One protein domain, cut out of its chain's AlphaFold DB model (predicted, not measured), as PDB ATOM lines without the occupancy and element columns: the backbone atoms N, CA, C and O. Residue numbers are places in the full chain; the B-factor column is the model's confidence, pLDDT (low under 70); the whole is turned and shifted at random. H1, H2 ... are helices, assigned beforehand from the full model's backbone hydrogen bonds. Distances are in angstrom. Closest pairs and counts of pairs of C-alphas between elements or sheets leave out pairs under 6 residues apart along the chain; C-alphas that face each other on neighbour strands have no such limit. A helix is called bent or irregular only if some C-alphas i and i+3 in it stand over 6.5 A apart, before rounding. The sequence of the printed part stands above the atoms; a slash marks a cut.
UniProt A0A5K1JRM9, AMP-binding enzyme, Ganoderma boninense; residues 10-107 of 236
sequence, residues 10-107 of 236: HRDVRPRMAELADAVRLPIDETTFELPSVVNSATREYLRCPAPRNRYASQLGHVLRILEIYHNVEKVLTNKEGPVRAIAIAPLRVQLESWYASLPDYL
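What this domain is: This is residues 10 to 107 of the 236 residues of the protein "AMP-binding enzyme" of Ganoderma boninense (UniProt A0A5K1JRM9). A long helical hairpin, H2 and H3 side by side, makes the body, and a long looping stretch, residues 24 to 58, gathers round its open end and reaches on beyond it. The short helix H1 lies off to the side of H2 away from H3, with a gap between it and the hairpin. The printed part has 98 residues with three named helices, in the order H1, H2, H3, and no named strand; its class is all helix, with 49 residues in the named helices. It is only just loose, close to compact, with a radius of gyration of the C-alphas of 15.6 A, and it is flat, spanning 51 by 33 by 17 A.

Where its parts are: H2, the longest helix, holds residues 59 to 79 and is 30.4 A long, from C-alpha 59 at (112.874, 112.540, 92.066) to C-alpha 79 at (86.922, 103.031, 104.707). H3, residues 82 to 100, is 26.9 A long and ends with C-alpha 100 at (103.807, 106.209, 85.739). H3 has a kink of 29 degrees near residue 89, and it is only just irregular: C-alphas 88 and 91 are 6.6 A apart. H1, residues 15 to 23, is 12.9 A long and begins with C-alpha 15 at (96.447, 123.642, 106.660).

How they stand to each other: H2 and H3 touch, and their closest C-alphas, those of Val 76 and Arg 85, are 6.4 A apart. Their lines stand at a shallow tilt of 6 degrees, opposite ways, and the two form a helical hairpin. H1 is apart from both H2 and H3. Every O i to N i+4 pair is within hydrogen-bond range in H2, against 4 of 5 in H1 and 13 of 15 in H3.

The domain as a whole: The two C-alphas farthest apart, those of Ser 37 and Gly 82, are 51.2 A from each other. The printed part has no cut. The link from H1 to H2 is long, with 35 residues, and that from H2 to H3 is tight, with 2. The mean pLDDT of the printed part is 82.2; residues 10 to 17 and 30 to 42 are under 70.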
ATOM      1  N   HIS A  10      99.886 108.665 109.434       49.72
ATOM      2  CA  HIS A  10      99.658 109.829 108.607       49.72
ATOM      3  C   HIS A  10      98.873 110.859 109.423       49.72
ATOM      4  O   HIS A  10      97.658 110.759 109.595       49.72
ATOM      5  N   ARG A  11      99.579 111.837 109.999       55.56
ATOM      6  CA  ARG A  11      98.928 112.998 110.598       55.56
ATOM      7  C   ARG A  11      98.363 113.821 109.459       55.56
ATOM      8  O   ARG A  11      99.081 114.089 108.498       55.56
ATOM      9  N   ASP A  12      97.106 114.233 109.586       55.44
ATOM     10  CA  ASP A  12      96.513 115.149 108.621       55.44
ATOM     11  C   ASP A  12      97.448 116.340 108.409       55.44
ATOM     12  O   ASP A  12      97.912 116.989 109.359       55.44
ATOM     13  N   VAL A  13      97.774 116.574 107.140       55.91
ATOM     14  CA  VAL A  13      98.642 117.662 106.709       55.91
ATOM     15  C   VAL A  13      98.022 118.952 107.232       55.91
ATOM     16  O   VAL A  13      96.907 119.318 106.861       55.91
ATOM     17  N   ARG A  14      98.725 119.630 108.146       65.50
ATOM     18  CA  ARG A  14      98.235 120.885 108.732       65.50
ATOM     19  C   ARG A  14      97.881 121.858 107.597       65.50
ATOM     20  O   ARG A  14      98.632 121.899 106.624       65.50
ATOM     21  N   PRO A  15      96.843 122.703 107.720       62.69
ATOM     22  CA  PRO A  15      96.447 123.642 106.660       62.69
ATOM     23  C   PRO A  15      97.612 124.479 106.107       62.69
ATOM     24  O   PRO A  15      97.752 124.652 104.904       62.69
ATOM     25  N   ARG A  16      98.548 124.877 106.977       66.31
ATOM     26  CA  ARG A  16      99.776 125.578 106.578       66.31
ATOM     27  C   ARG A  16     100.673 124.767 105.634       66.31
ATOM     28  O   ARG A  16     101.320 125.331 104.766       66.31
ATOM     29  N   MET A  17     100.740 123.449 105.796       65.06
ATOM     30  CA  MET A  17     101.496 122.571 104.899       65.06
ATOM     31  C   MET A  17     100.785 122.356 103.560       65.06
ATOM     32  O   MET A  17     101.458 122.169 102.552       65.06
ATOM     33  N   ALA A  18      99.452 122.446 103.529       70.75
ATOM     34  CA  ALA A  18      98.698 122.436 102.282       70.75
ATOM     35  C   ALA A  18      99.020 123.664 101.417       70.75
ATOM     36  O   ALA A  18      99.196 123.511 100.218       70.75
ATOM     37  N   GLU A  19      99.145 124.853 102.004       76.94
ATOM     38  CA  GLU A  19      99.561 126.061 101.270       76.94
ATOM     39  C   GLU A  19     101.031 125.986 100.828       76.94
ATOM     40  O   GLU A  19     101.381 126.372  99.714       76.94
ATOM     41  N   LEU A  20     101.905 125.433 101.679       76.81
ATOM     42  CA  LEU A  20     103.319 125.244 101.341       76.81
ATOM     43  C   LEU A  20     103.526 124.258 100.186       76.81
ATOM     44  O   LEU A  20     104.486 124.418  99.444       76.81
ATOM     45  N   ALA A  21     102.635 123.284  99.994       77.62
ATOM     46  CA  ALA A  21     102.702 122.349  98.869       77.62
ATOM     47  C   ALA A  21     102.635 123.050  97.496       77.62
ATOM     48  O   ALA A  21     103.172 122.529  96.517       77.62
ATOM     49  N   ASP A  22     102.002 124.225  97.448       81.19
ATOM     50  CA  ASP A  22     101.838 125.044  96.244       81.19
ATOM     51  C   ASP A  22     102.893 126.163  96.143       81.19
ATOM     52  O   ASP A  22     103.177 126.658  95.055       81.19
ATOM     53  N   ALA A  23     103.497 126.559  97.269       80.75
ATOM     54  CA  ALA A  23     104.467 127.654  97.332       80.75
ATOM     55  C   ALA A  23     105.935 127.191  97.347       80.75
ATOM     56  O   ALA A  23     106.823 127.926  96.911       80.75
ATOM     57  N   VAL A  24     106.216 125.991  97.866       80.50
ATOM     58  CA  VAL A  24     107.577 125.471  98.039       80.50
ATOM     59  C   VAL A  24     107.977 124.661  96.814       80.50
ATOM     60  O   VAL A  24     107.354 123.651  96.486       80.50
ATOM     61  N   ARG A  25     109.043 125.109  96.143       83.00
ATOM     62  CA  ARG A  25     109.641 124.366  95.031       83.00
ATOM     63  C   ARG A  25     110.275 123.080  95.550       83.00
ATOM     64  O   ARG A  25     110.971 123.095  96.564       83.00
ATOM     65  N   LEU A  26     110.053 121.992  94.825       84.25
ATOM     66  CA  LEU A  26     110.699 120.717  95.096       84.25
ATOM     67  C   LEU A  26     112.165 120.743  94.621       84.25
ATOM     68  O   LEU A  26     112.444 121.319  93.563       84.25
ATOM     69  N   PRO A  27     113.096 120.132  95.376       82.00
ATOM     70  CA  PRO A  27     114.484 119.984  94.949       82.00
ATOM     71  C   PRO A  27     114.552 119.048  93.741       82.00
ATOM     72  O   PRO A  27     113.868 118.026  93.711       82.00
ATOM     73  N   ILE A  28     115.352 119.392  92.733       78.31
ATOM     74  CA  ILE A  28     115.473 118.579  91.512       78.31
ATOM     75  C   ILE A  28     116.278 117.305  91.801       78.31
ATOM     76  O   ILE A  28     115.849 116.212  91.434       78.31
ATOM     77  N   ASP A  29     117.391 117.446  92.519       72.62
ATOM     78  CA  ASP A  29     118.277 116.360  92.936       72.62
ATOM     79  C   ASP A  29     118.792 116.570  94.375       72.62
ATOM     80  O   ASP A  29     118.499 117.582  95.021       72.62
ATOM     81  N   GLU A  30     119.559 115.598  94.876       67.94
ATOM     82  CA  GLU A  30     120.155 115.585  96.222       67.94
ATOM     83  C   GLU A  30     121.093 116.775  96.480       67.94
ATOM     84  O   GLU A  30     121.227 117.229  97.615       67.94
ATOM     85  N   THR A  31     121.706 117.319  95.427       65.81
ATOM     86  CA  THR A  31     122.626 118.464  95.507       65.81
ATOM     87  C   THR A  31     121.913 119.814  95.401       65.81
ATOM     88  O   THR A  31     122.453 120.840  95.805       65.81
ATOM     89  N   THR A  32     120.663 119.821  94.934       65.94
ATOM     90  CA  THR A  32     119.825 121.012  94.722       65.94
ATOM     91  C   THR A  32     118.980 121.357  95.959       65.94
ATOM     92  O   THR A  32     118.087 122.197  95.899       65.94
ATOM     93  N   PHE A  33     119.256 120.741  97.113       61.03
ATOM     94  CA  PHE A  33     118.639 121.126  98.390       61.03
ATOM     95  C   PHE A  33     119.071 122.512  98.886       61.03
ATOM     96  O   PHE A  33     118.490 123.025  99.848       61.03
ATOM     97  N   GLU A  34     120.063 123.136  98.247       55.47
ATOM     98  CA  GLU A  34     120.433 124.506  98.565       55.47
ATOM     99  C   GLU A  34     119.280 125.470  98.236       55.47
ATOM    100  O   GLU A  34     118.677 125.455  97.163       55.47
ATOM    101  N   LEU A  35     118.958 126.285  99.237       50.00
ATOM    102  CA  LEU A  35     117.928 127.323  99.288       50.00
ATOM    103  C   LEU A  35     117.861 128.203  98.007       50.00
ATOM    104  O   LEU A  35     118.817 128.245  97.243       50.00
ATOM    105  N   PRO A  36     116.762 128.962  97.780       47.59
ATOM    106  CA  PRO A  36     116.231 129.392  96.470       47.59
ATOM    107  C   PRO A  36     117.094 130.293  95.553       47.59
ATOM    108  O   PRO A  36     116.545 130.918  94.645       47.59
ATOM    109  N   SER A  37     118.410 130.394  95.737       49.72
ATOM    110  CA  SER A  37     119.294 131.216  94.905       49.72
ATOM    111  C   SER A  37     119.487 130.667  93.484       49.72
ATOM    112  O   SER A  37     119.846 131.433  92.589       49.72
ATOM    113  N   VAL A  38     119.137 129.402  93.207       52.50
ATOM    114  CA  VAL A  38     119.093 128.868  91.833       52.50
ATOM    115  C   VAL A  38     117.762 129.236  91.159       52.50
ATOM    116  O   VAL A  38     116.933 128.408  90.772       52.50
ATOM    117  N   VAL A  39     117.534 130.543  91.016       51.22
ATOM    118  CA  VAL A  39     116.346 131.143  90.380       51.22
ATOM    119  C   VAL A  39     116.234 130.752  88.891       51.22
ATOM    120  O   VAL A  39     115.145 130.823  88.319       51.22
ATOM    121  N   ASN A  40     117.324 130.250  88.295       55.56
ATOM    122  CA  ASN A  40     117.431 129.904  86.877       55.56
ATOM    123  C   ASN A  40     117.322 128.408  86.541       55.56
ATOM    124  O   ASN A  40     117.405 128.067  85.362       55.56
ATOM    125  N   SER A  41     117.085 127.510  87.507       57.72
ATOM    126  CA  SER A  41     116.753 126.122  87.151       57.72
ATOM    127  C   SER A  41     115.426 126.103  86.390       57.72
ATOM    128  O   SER A  41     114.387 126.501  86.931       57.72
ATOM    129  N   ALA A  42     115.496 125.671  85.126       59.41
ATOM    130  CA  ALA A  42     114.453 125.780  84.103       59.41
ATOM    131  C   ALA A  42     113.125 125.086  84.464       59.41
ATOM    132  O   ALA A  42     112.097 125.357  83.847       59.41
ATOM    133  N   THR A  43     113.117 124.232  85.487       70.25
ATOM    134  CA  THR A  43     111.935 123.518  85.966       70.25
ATOM    135  C   THR A  43     111.505 124.023  87.336       70.25
ATOM    136  O   THR A  43     112.194 123.868  88.345       70.25
ATOM    137  N   ARG A  44     110.335 124.666  87.388       81.88
ATOM    138  CA  ARG A  44     109.630 124.954  88.642       81.88
ATOM    139  C   ARG A  44     108.660 123.814  88.891       81.88
ATOM    140  O   ARG A  44     107.652 123.718  88.200       81.88
ATOM    141  N   GLU A  45     108.985 122.960  89.845       84.75
ATOM    142  CA  GLU A  45     108.115 121.866  90.246       84.75
ATOM    143  C   GLU A  45     107.624 122.083  91.673       84.75
ATOM    144  O   GLU A  45     108.387 122.499  92.544       84.75
ATOM    145  N   TYR A  46     106.343 121.804  91.885       87.50
ATOM    146  CA  TYR A  46     105.656 121.913  93.166       87.50
ATOM    147  C   TYR A  46     104.928 120.603  93.441       87.50
ATOM    148  O   TYR A  46     104.621 119.852  92.510       87.50
ATOM    149  N   LEU A  47     104.637 120.340  94.712       83.50
ATOM    150  CA  LEU A  47     104.126 119.048  95.161       83.50
ATOM    151  C   LEU A  47     102.803 118.672  94.480       83.50
ATOM    152  O   LEU A  47     102.648 117.551  94.002       83.50
ATOM    153  N   ARG A  48     101.877 119.630  94.375       83.00
ATOM    154  CA  ARG A  48     100.542 119.420  93.787       83.00
ATOM    155  C   ARG A  48     100.460 119.674  92.290       83.00
ATOM    156  O   ARG A  48      99.445 119.368  91.666       83.00
ATOM    157  N   CYS A  49     101.506 120.237  91.697       84.44
ATOM    158  CA  CYS A  49     101.552 120.391  90.255       84.44
ATOM    159  C   CYS A  49     101.911 119.047  89.601       84.44
ATOM    160  O   CYS A  49     102.710 118.289  90.163       84.44
ATOM    161  N   PRO A  50     101.366 118.753  88.405       84.00
ATOM    162  CA  PRO A  50     101.821 117.623  87.606       84.00
ATOM    163  C   PRO A  50     103.338 117.669  87.406       84.00
ATOM    164  O   PRO A  50     103.900 118.743  87.177       84.00
ATOM    165  N   ALA A  51     103.985 116.507  87.486       85.75
ATOM    166  CA  ALA A  51     105.421 116.402  87.270       85.75
ATOM    167  C   ALA A  51     105.791 116.898  85.856       85.75
ATOM    168  O   ALA A  51     105.108 116.543  84.883       85.75
ATOM    169  N   PRO A  52     106.856 117.703  85.705       85.00
ATOM    170  CA  PRO A  52     107.407 118.026  84.400       85.00
ATOM    171  C   PRO A  52     107.825 116.743  83.675       85.00
ATOM    172  O   PRO A  52     108.503 115.901  84.242       85.00
ATOM    173  N   ARG A  53     107.481 116.600  82.393       84.75
ATOM    174  CA  ARG A  53     107.863 115.426  81.581       84.75
ATOM    175  C   ARG A  53     109.256 115.563  80.967       84.75
ATOM    176  O   ARG A  53     109.457 115.283  79.789       84.75
ATOM    177  N   ASN A  54     110.199 116.104  81.725       84.62
ATOM    178  CA  ASN A  54     111.566 116.315  81.264       84.62
ATOM    179  C   ASN A  54     112.557 115.678  82.241       84.62
ATOM    180  O   ASN A  54     112.197 115.282  83.344       84.62
ATOM    181  N   ARG A  55     113.827 115.592  81.831       81.62
ATOM    182  CA  ARG A  55     114.893 114.964  82.630       81.62
ATOM    183  C   ARG A  55     115.140 115.620  83.995       81.62
ATOM    184  O   ARG A  55     115.775 115.007  84.842       81.62
ATOM    185  N   TYR A  56     114.645 116.840  84.188       82.19
ATOM    186  CA  TYR A  56     114.826 117.658  85.384       82.19
ATOM    187  C   TYR A  56     113.603 117.625  86.310       82.19
ATOM    188  O   TYR A  56     113.379 118.581  87.058       82.19
ATOM    189  N   ALA A  57     112.780 116.580  86.212       85.12
ATOM    190  CA  ALA A  57     111.741 116.312  87.189       85.12
ATOM    191  C   ALA A  57     112.373 115.914  88.529       85.12
ATOM    192  O   ALA A  57     113.344 115.160  88.582       85.12
ATOM    193  N   SER A  58     111.809 116.427  89.612       87.75
ATOM    194  CA  SER A  58     112.203 116.135  90.980       87.75
ATOM    195  C   SER A  58     111.933 114.670  91.302       87.75
ATOM    196  O   SER A  58     110.779 114.234  91.363       87.75
ATOM    197  N   GLN A  59     112.997 113.921  91.591       87.12
ATOM    198  CA  GLN A  59     112.874 112.540  92.066       87.12
ATOM    199  C   GLN A  59     112.070 112.485  93.374       87.12
ATOM    200  O   GLN A  59     111.125 111.704  93.497       87.12
ATOM    201  N   LEU A  60     112.363 113.395  94.314       86.44
ATOM    202  CA  LEU A  60     111.595 113.544  95.552       86.44
ATOM    203  C   LEU A  60     110.120 113.863  95.266       86.44
ATOM    204  O   LEU A  60     109.231 113.309  95.908       86.44
ATOM    205  N   GLY A  61     109.847 114.716  94.282       88.94
ATOM    206  CA  GLY A  61     108.493 115.020  93.829       88.94
ATOM    207  C   GLY A  61     107.732 113.784  93.368       88.94
ATOM    208  O   GLY A  61     106.585 113.577  93.766       88.94
ATOM    209  N   HIS A  62     108.360 112.932  92.556       90.69
ATOM    210  CA  HIS A  62     107.756 111.669  92.135       90.69
ATOM    211  C   HIS A  62     107.476 110.732  93.313       90.69
ATOM    212  O   HIS A  62     106.386 110.155  93.344       90.69
ATOM    213  N   VAL A  63     108.392 110.641  94.286       89.88
ATOM    214  CA  VAL A  63     108.215 109.852  95.518       89.88
ATOM    215  C   VAL A  63     107.022 110.355  96.332       89.88
ATOM    216  O   VAL A  63     106.145 109.577  96.700       89.88
ATOM    217  N   LEU A  64     106.930 111.661  96.579       89.00
ATOM    218  CA  LEU A  64     105.827 112.213  97.368       89.00
ATOM    219  C   LEU A  64     104.467 111.991  96.689       89.00
ATOM    220  O   LEU A  64     103.495 111.651  97.362       89.00
ATOM    221  N   ARG A  65     104.397 112.106  95.358       90.12
ATOM    222  CA  ARG A  65     103.157 111.856  94.605       90.12
ATOM    223  C   ARG A  65     102.721 110.393  94.641       90.12
ATOM    224  O   ARG A  65     101.530 110.132  94.801       90.12
ATOM    225  N   ILE A  66     103.643 109.434  94.506       92.88
ATOM    226  CA  ILE A  66     103.265 108.013  94.593       92.88
ATOM    227  C   ILE A  66     102.825 107.635  96.006       92.88
ATOM    228  O   ILE A  66     101.869 106.878  96.158       92.88
ATOM    229  N   LEU A  67     103.444 108.224  97.036       89.94
ATOM    230  CA  LEU A  67     103.007 108.057  98.421       89.94
ATOM    231  C   LEU A  67     101.602 108.633  98.652       89.94
ATOM    232  O   LEU A  67     100.798 108.006  99.336       89.94
ATOM    233  N   GLU A  68     101.269 109.775  98.045       90.25
ATOM    234  CA  GLU A  68      99.913 110.338  98.103       90.25
ATOM    235  C   GLU A  68      98.880 109.427  97.414       90.25
ATOM    236  O   GLU A  68      97.815 109.161  97.977       90.25
ATOM    237  N   ILE A  69      99.194 108.893  96.226       93.31
ATOM    238  CA  ILE A  69      98.329 107.924  95.528       93.31
ATOM    239  C   ILE A  69      98.131 106.675  96.394       93.31
ATOM    240  O   ILE A  69      96.994 106.244  96.596       93.31
ATOM    241  N   TYR A  70      99.216 106.121  96.941       93.06
ATOM    242  CA  TYR A  70      99.179 104.955  97.820       93.06
ATOM    243  C   TYR A  70      98.307 105.203  99.055       93.06
ATOM    244  O   TYR A  70      97.406 104.414  99.341       93.06
ATOM    245  N   HIS A  71      98.501 106.336  99.733       90.44
ATOM    246  CA  HIS A  71      97.699 106.722 100.891       90.44
ATOM    247  C   HIS A  71      96.207 106.818 100.546       90.44
ATOM    248  O   HIS A  71      95.352 106.326 101.285       90.44
ATOM    249  N   ASN A  72      95.869 107.404  99.396       94.06
ATOM    250  CA  ASN A  72      94.484 107.496  98.943       94.06
ATOM    251  C   ASN A  72      93.875 106.116  98.654       94.06
ATOM    252  O   ASN A  72      92.707 105.881  98.985       94.06
ATOM    253  N   VAL A  73      94.654 105.190  98.087       95.56
ATOM    254  CA  VAL A  73      94.232 103.796  97.885       95.56
ATOM    255  C   VAL A  73      93.982 103.122  99.229       95.56
ATOM    256  O   VAL A  73      92.899 102.576  99.436       95.56
ATOM    257  N   GLU A  74      94.921 103.211 100.168       93.50
ATOM    258  CA  GLU A  74      94.789 102.638 101.509       93.50
ATOM    259  C   GLU A  74      93.555 103.190 102.238       93.50
ATOM    260  O   GLU A  74      92.744 102.431 102.779       93.50
ATOM    261  N   LYS A  75      93.332 104.505 102.174       93.62
ATOM    262  CA  LYS A  75      92.147 105.163 102.736       93.62
ATOM    263  C   LYS A  75      90.850 104.640 102.121       93.62
ATOM    264  O   LYS A  75      89.857 104.473 102.829       93.62
ATOM    265  N   VAL A  76      90.818 104.377 100.815       97.00
ATOM    266  CA  VAL A  76      89.641 103.790 100.156       97.00
ATOM    267  C   VAL A  76      89.445 102.330 100.562       97.00
ATOM    268  O   VAL A  76      88.314 101.933 100.835       97.00
ATOM    269  N   LEU A  77      90.521 101.544 100.635       93.94
ATOM    270  CA  LEU A  77      90.472 100.134 101.027       93.94
ATOM    271  C   LEU A  77      90.009  99.945 102.475       93.94
ATOM    272  O   LEU A  77      89.266  99.007 102.750       93.94
ATOM    273  N   THR A  78      90.410 100.840 103.375       94.75
ATOM    274  CA  THR A  78      90.054 100.795 104.802       94.75
ATOM    275  C   THR A  78      88.646 101.312 105.089       94.75
ATOM    276  O   THR A  78      87.970 100.763 105.949       94.75
ATOM    277  N   ASN A  79      88.178 102.344 104.372       96.94
ATOM    278  CA  ASN A  79      86.922 103.031 104.707       96.94
ATOM    279  C   ASN A  79      85.725 102.673 103.814       96.94
ATOM    280  O   ASN A  79      84.605 103.094 104.096       96.94
ATOM    281  N   LYS A  80      85.935 101.971 102.695       96.44
ATOM    282  CA  LYS A  80      84.868 101.634 101.738       96.44
ATOM    283  C   LYS A  80      84.890 100.146 101.444       96.44
ATOM    284  O   LYS A  80      85.959  99.549 101.386       96.44
ATOM    285  N   GLU A  81      83.734  99.555 101.160       97.19
ATOM    286  CA  GLU A  81      83.608  98.135 100.809       97.19
ATOM    287  C   GLU A  81      82.733  97.921  99.564       97.19
ATOM    288  O   GLU A  81      82.031  98.826  99.101       97.19
ATOM    289  N   GLY A  82      82.819  96.717  98.991       96.12
ATOM    290  CA  GLY A  82      81.973  96.270  97.885       96.12
ATOM    291  C   GLY A  82      82.042  97.156  96.626       96.12
ATOM    292  O   GLY A  82      83.126  97.612  96.247       96.12
ATOM    293  N   PRO A  83      80.908  97.414  95.945       97.56
ATOM    294  CA  PRO A  83      80.897  98.151  94.680       97.56
ATOM    295  C   PRO A  83      81.327  99.617  94.837       97.56
ATOM    296  O   PRO A  83      81.943 100.184  93.936       97.56
ATOM    297  N   VAL A  84      81.080 100.227  96.001       97.88
ATOM    298  CA  VAL A  84      81.477 101.616  96.290       97.88
ATOM    299  C   VAL A  84      83.001 101.758  96.326       97.88
ATOM    300  O   VAL A  84      83.543 102.752  95.837       97.88
ATOM    301  N   ARG A  85      83.711 100.750  96.855       97.44
ATOM    302  CA  ARG A  85      85.180 100.687  96.815       97.44
ATOM    303  C   ARG A  85      85.684 100.645  95.375       97.44
ATOM    304  O   ARG A  85      86.568 101.423  95.033       97.44
ATOM    305  N   ALA A  86      85.110  99.788  94.530       96.94
ATOM    306  CA  ALA A  86      85.529  99.660  93.132       96.94
ATOM    307  C   ALA A  86      85.381 100.985  92.363       96.94
ATOM    308  O   ALA A  86      86.319 101.417  91.693       96.94
ATOM    309  N   ILE A  87      84.248 101.675  92.538       98.00
ATOM    310  CA  ILE A  87      84.002 102.997  91.940       98.00
ATOM    311  C   ILE A  87      85.033 104.024  92.433       98.00
ATOM    312  O   ILE A  87      85.536 104.820  91.645       98.00
ATOM    313  N   ALA A  88      85.383 103.996  93.722       97.69
ATOM    314  CA  ALA A  88      86.360 104.919  94.301       97.69
ATOM    315  C   ALA A  88      87.817 104.628  93.892       97.69
ATOM    316  O   ALA A  88      88.616 105.557  93.830       97.69
ATOM    317  N   ILE A  89      88.168 103.369  93.609       98.00
ATOM    318  CA  ILE A  89      89.513 102.972  93.155       98.00
ATOM    319  C   ILE A  89      89.743 103.333  91.683       98.00
ATOM    320  O   ILE A  89      90.864 103.674  91.312       98.00
ATOM    321  N   ALA A  90      88.707 103.284  90.842       97.88
ATOM    322  CA  ALA A  90      88.822 103.554  89.408       97.88
ATOM    323  C   ALA A  90      89.594 104.851  89.053       97.88
ATOM    324  O   ALA A  90      90.542 104.762  88.269       97.88
ATOM    325  N   PRO A  91      89.292 106.034  89.630       97.56
ATOM    326  CA  PRO A  91      90.057 107.250  89.342       97.56
ATOM    327  C   PRO A  91      91.497 107.204  89.875       97.56
ATOM    328  O   PRO A  91      92.395 107.734  89.226       97.56
ATOM    329  N   LEU A  92      91.744 106.541  91.012       97.12
ATOM    330  CA  LEU A  92      93.094 106.384  91.570       97.12
ATOM    331  C   LEU A  92      93.981 105.533  90.658       97.12
ATOM    332  O   LEU A  92      95.167 105.811  90.516       97.12
ATOM    333  N   ARG A  93      93.396 104.539  89.980       97.31
ATOM    334  CA  ARG A  93      94.103 103.765  88.958       97.31
ATOM    335  C   ARG A  93      94.526 104.649  87.787       97.31
ATOM    336  O   ARG A  93      95.681 104.607  87.395       97.31
ATOM    337  N   VAL A  94      93.631 105.495  87.274       96.75
ATOM    338  CA  VAL A  94      93.972 106.451  86.200       96.75
ATOM    339  C   VAL A  94      95.079 107.411  86.645       96.75
ATOM    340  O   VAL A  94      95.992 107.703  85.876       96.75
ATOM    341  N   GLN A  95      95.032 107.870  87.897       94.62
ATOM    342  CA  GLN A  95      96.069 108.724  88.470       94.62
ATOM    343  C   GLN A  95      97.425 108.007  88.558       94.62
ATOM    344  O   GLN A  95      98.442 108.606  88.211       94.62
ATOM    345  N   LEU A  96      97.439 106.735  88.968       95.19
ATOM    346  CA  LEU A  96      98.642 105.904  89.017       95.19
ATOM    347  C   LEU A  96      99.264 105.719  87.628       95.19
ATOM    348  O   LEU A  96     100.459 105.945  87.468       95.19
ATOM    349  N   GLU A  97      98.456 105.390  86.618       94.75
ATOM    350  CA  GLU A  97      98.927 105.259  85.231       94.75
ATOM    351  C   GLU A  97      99.468 106.592  84.691       94.75
ATOM    352  O   GLU A  97     100.516 106.642  84.048       94.75
ATOM    353  N   SER A  98      98.791 107.705  84.994       92.75
ATOM    354  CA  SER A  98      99.259 109.038  84.605       92.75
ATOM    355  C   SER A  98     100.567 109.425  85.296       92.75
ATOM    356  O   SER A  98     101.381 110.120  84.687       92.75
ATOM    357  N   TRP A  99     100.757 109.036  86.560       93.19
ATOM    358  CA  TRP A  99     102.015 109.238  87.276       93.19
ATOM    359  C   TRP A  99     103.122 108.388  86.653       93.19
ATOM    360  O   TRP A  99     104.184 108.926  86.346       93.19
ATOM    361  N   TYR A 100     102.851 107.113  86.372       92.50
ATOM    362  CA  TYR A 100     103.807 106.209  85.739       92.50
ATOM    363  C   TYR A 100     104.266 106.743  84.373       92.50
ATOM    364  O   TYR A 100     105.460 106.891  84.134       92.50
ATOM    365  N   ALA A 101     103.327 107.177  83.528       91.06
ATOM    366  CA  ALA A 101     103.620 107.787  82.229       91.06
ATOM    367  C   ALA A 101     104.344 109.148  82.314       91.06
ATOM    368  O   ALA A 101     104.780 109.679  81.292       91.06
ATOM    369  N   SER A 102     104.431 109.753  83.504       90.56
ATOM    370  CA  SER A 102     105.176 110.997  83.731       90.56
ATOM    371  C   SER A 102     106.614 110.773  84.194       90.56
ATOM    372  O   SER A 102     107.380 111.734  84.204       90.56
ATOM    373  N   LEU A 103     106.976 109.544  84.582       90.88
ATOM    374  CA  LEU A 103     108.319 109.240  85.060       90.88
ATOM    375  C   LEU A 103     109.347 109.426  83.931       90.88
ATOM    376  O   LEU A 103     109.125 108.938  82.818       90.88
ATOM    377  N   PRO A 104     110.483 110.090  84.198       86.00
ATOM    378  CA  PRO A 104     111.644 110.038  83.324       86.00
ATOM    379  C   PRO A 104     112.086 108.594  83.070       86.00
ATOM    380  O   PRO A 104     111.957 107.748  83.950       86.00
ATOM    381  N   ASP A 105     112.662 108.341  81.896       84.44
ATOM    382  CA  ASP A 105     113.085 107.004  81.454       84.44
ATOM    383  C   ASP A 105     113.988 106.300  82.483       84.44
ATOM    384  O   ASP A 105     113.729 105.170  82.875       84.44
ATOM    385  N   TYR A 106     114.948 107.031  83.061       81.25
ATOM    386  CA  TYR A 106     115.866 106.531  84.093       81.25
ATOM    387  C   TYR A 106     115.209 106.194  85.451       81.25
ATOM    388  O   TYR A 106     115.838 105.558  86.294       81.25
ATOM    389  N   LEU A 107     113.970 106.636  85.701       82.06
ATOM    390  CA  LEU A 107     113.177 106.256  86.884       82.06
ATOM    391  C   LEU A 107     112.119 105.201  86.557       82.06
ATOM    392  O   LEU A 107     111.497 104.658  87.473       82.06
TER     393      LEU A 107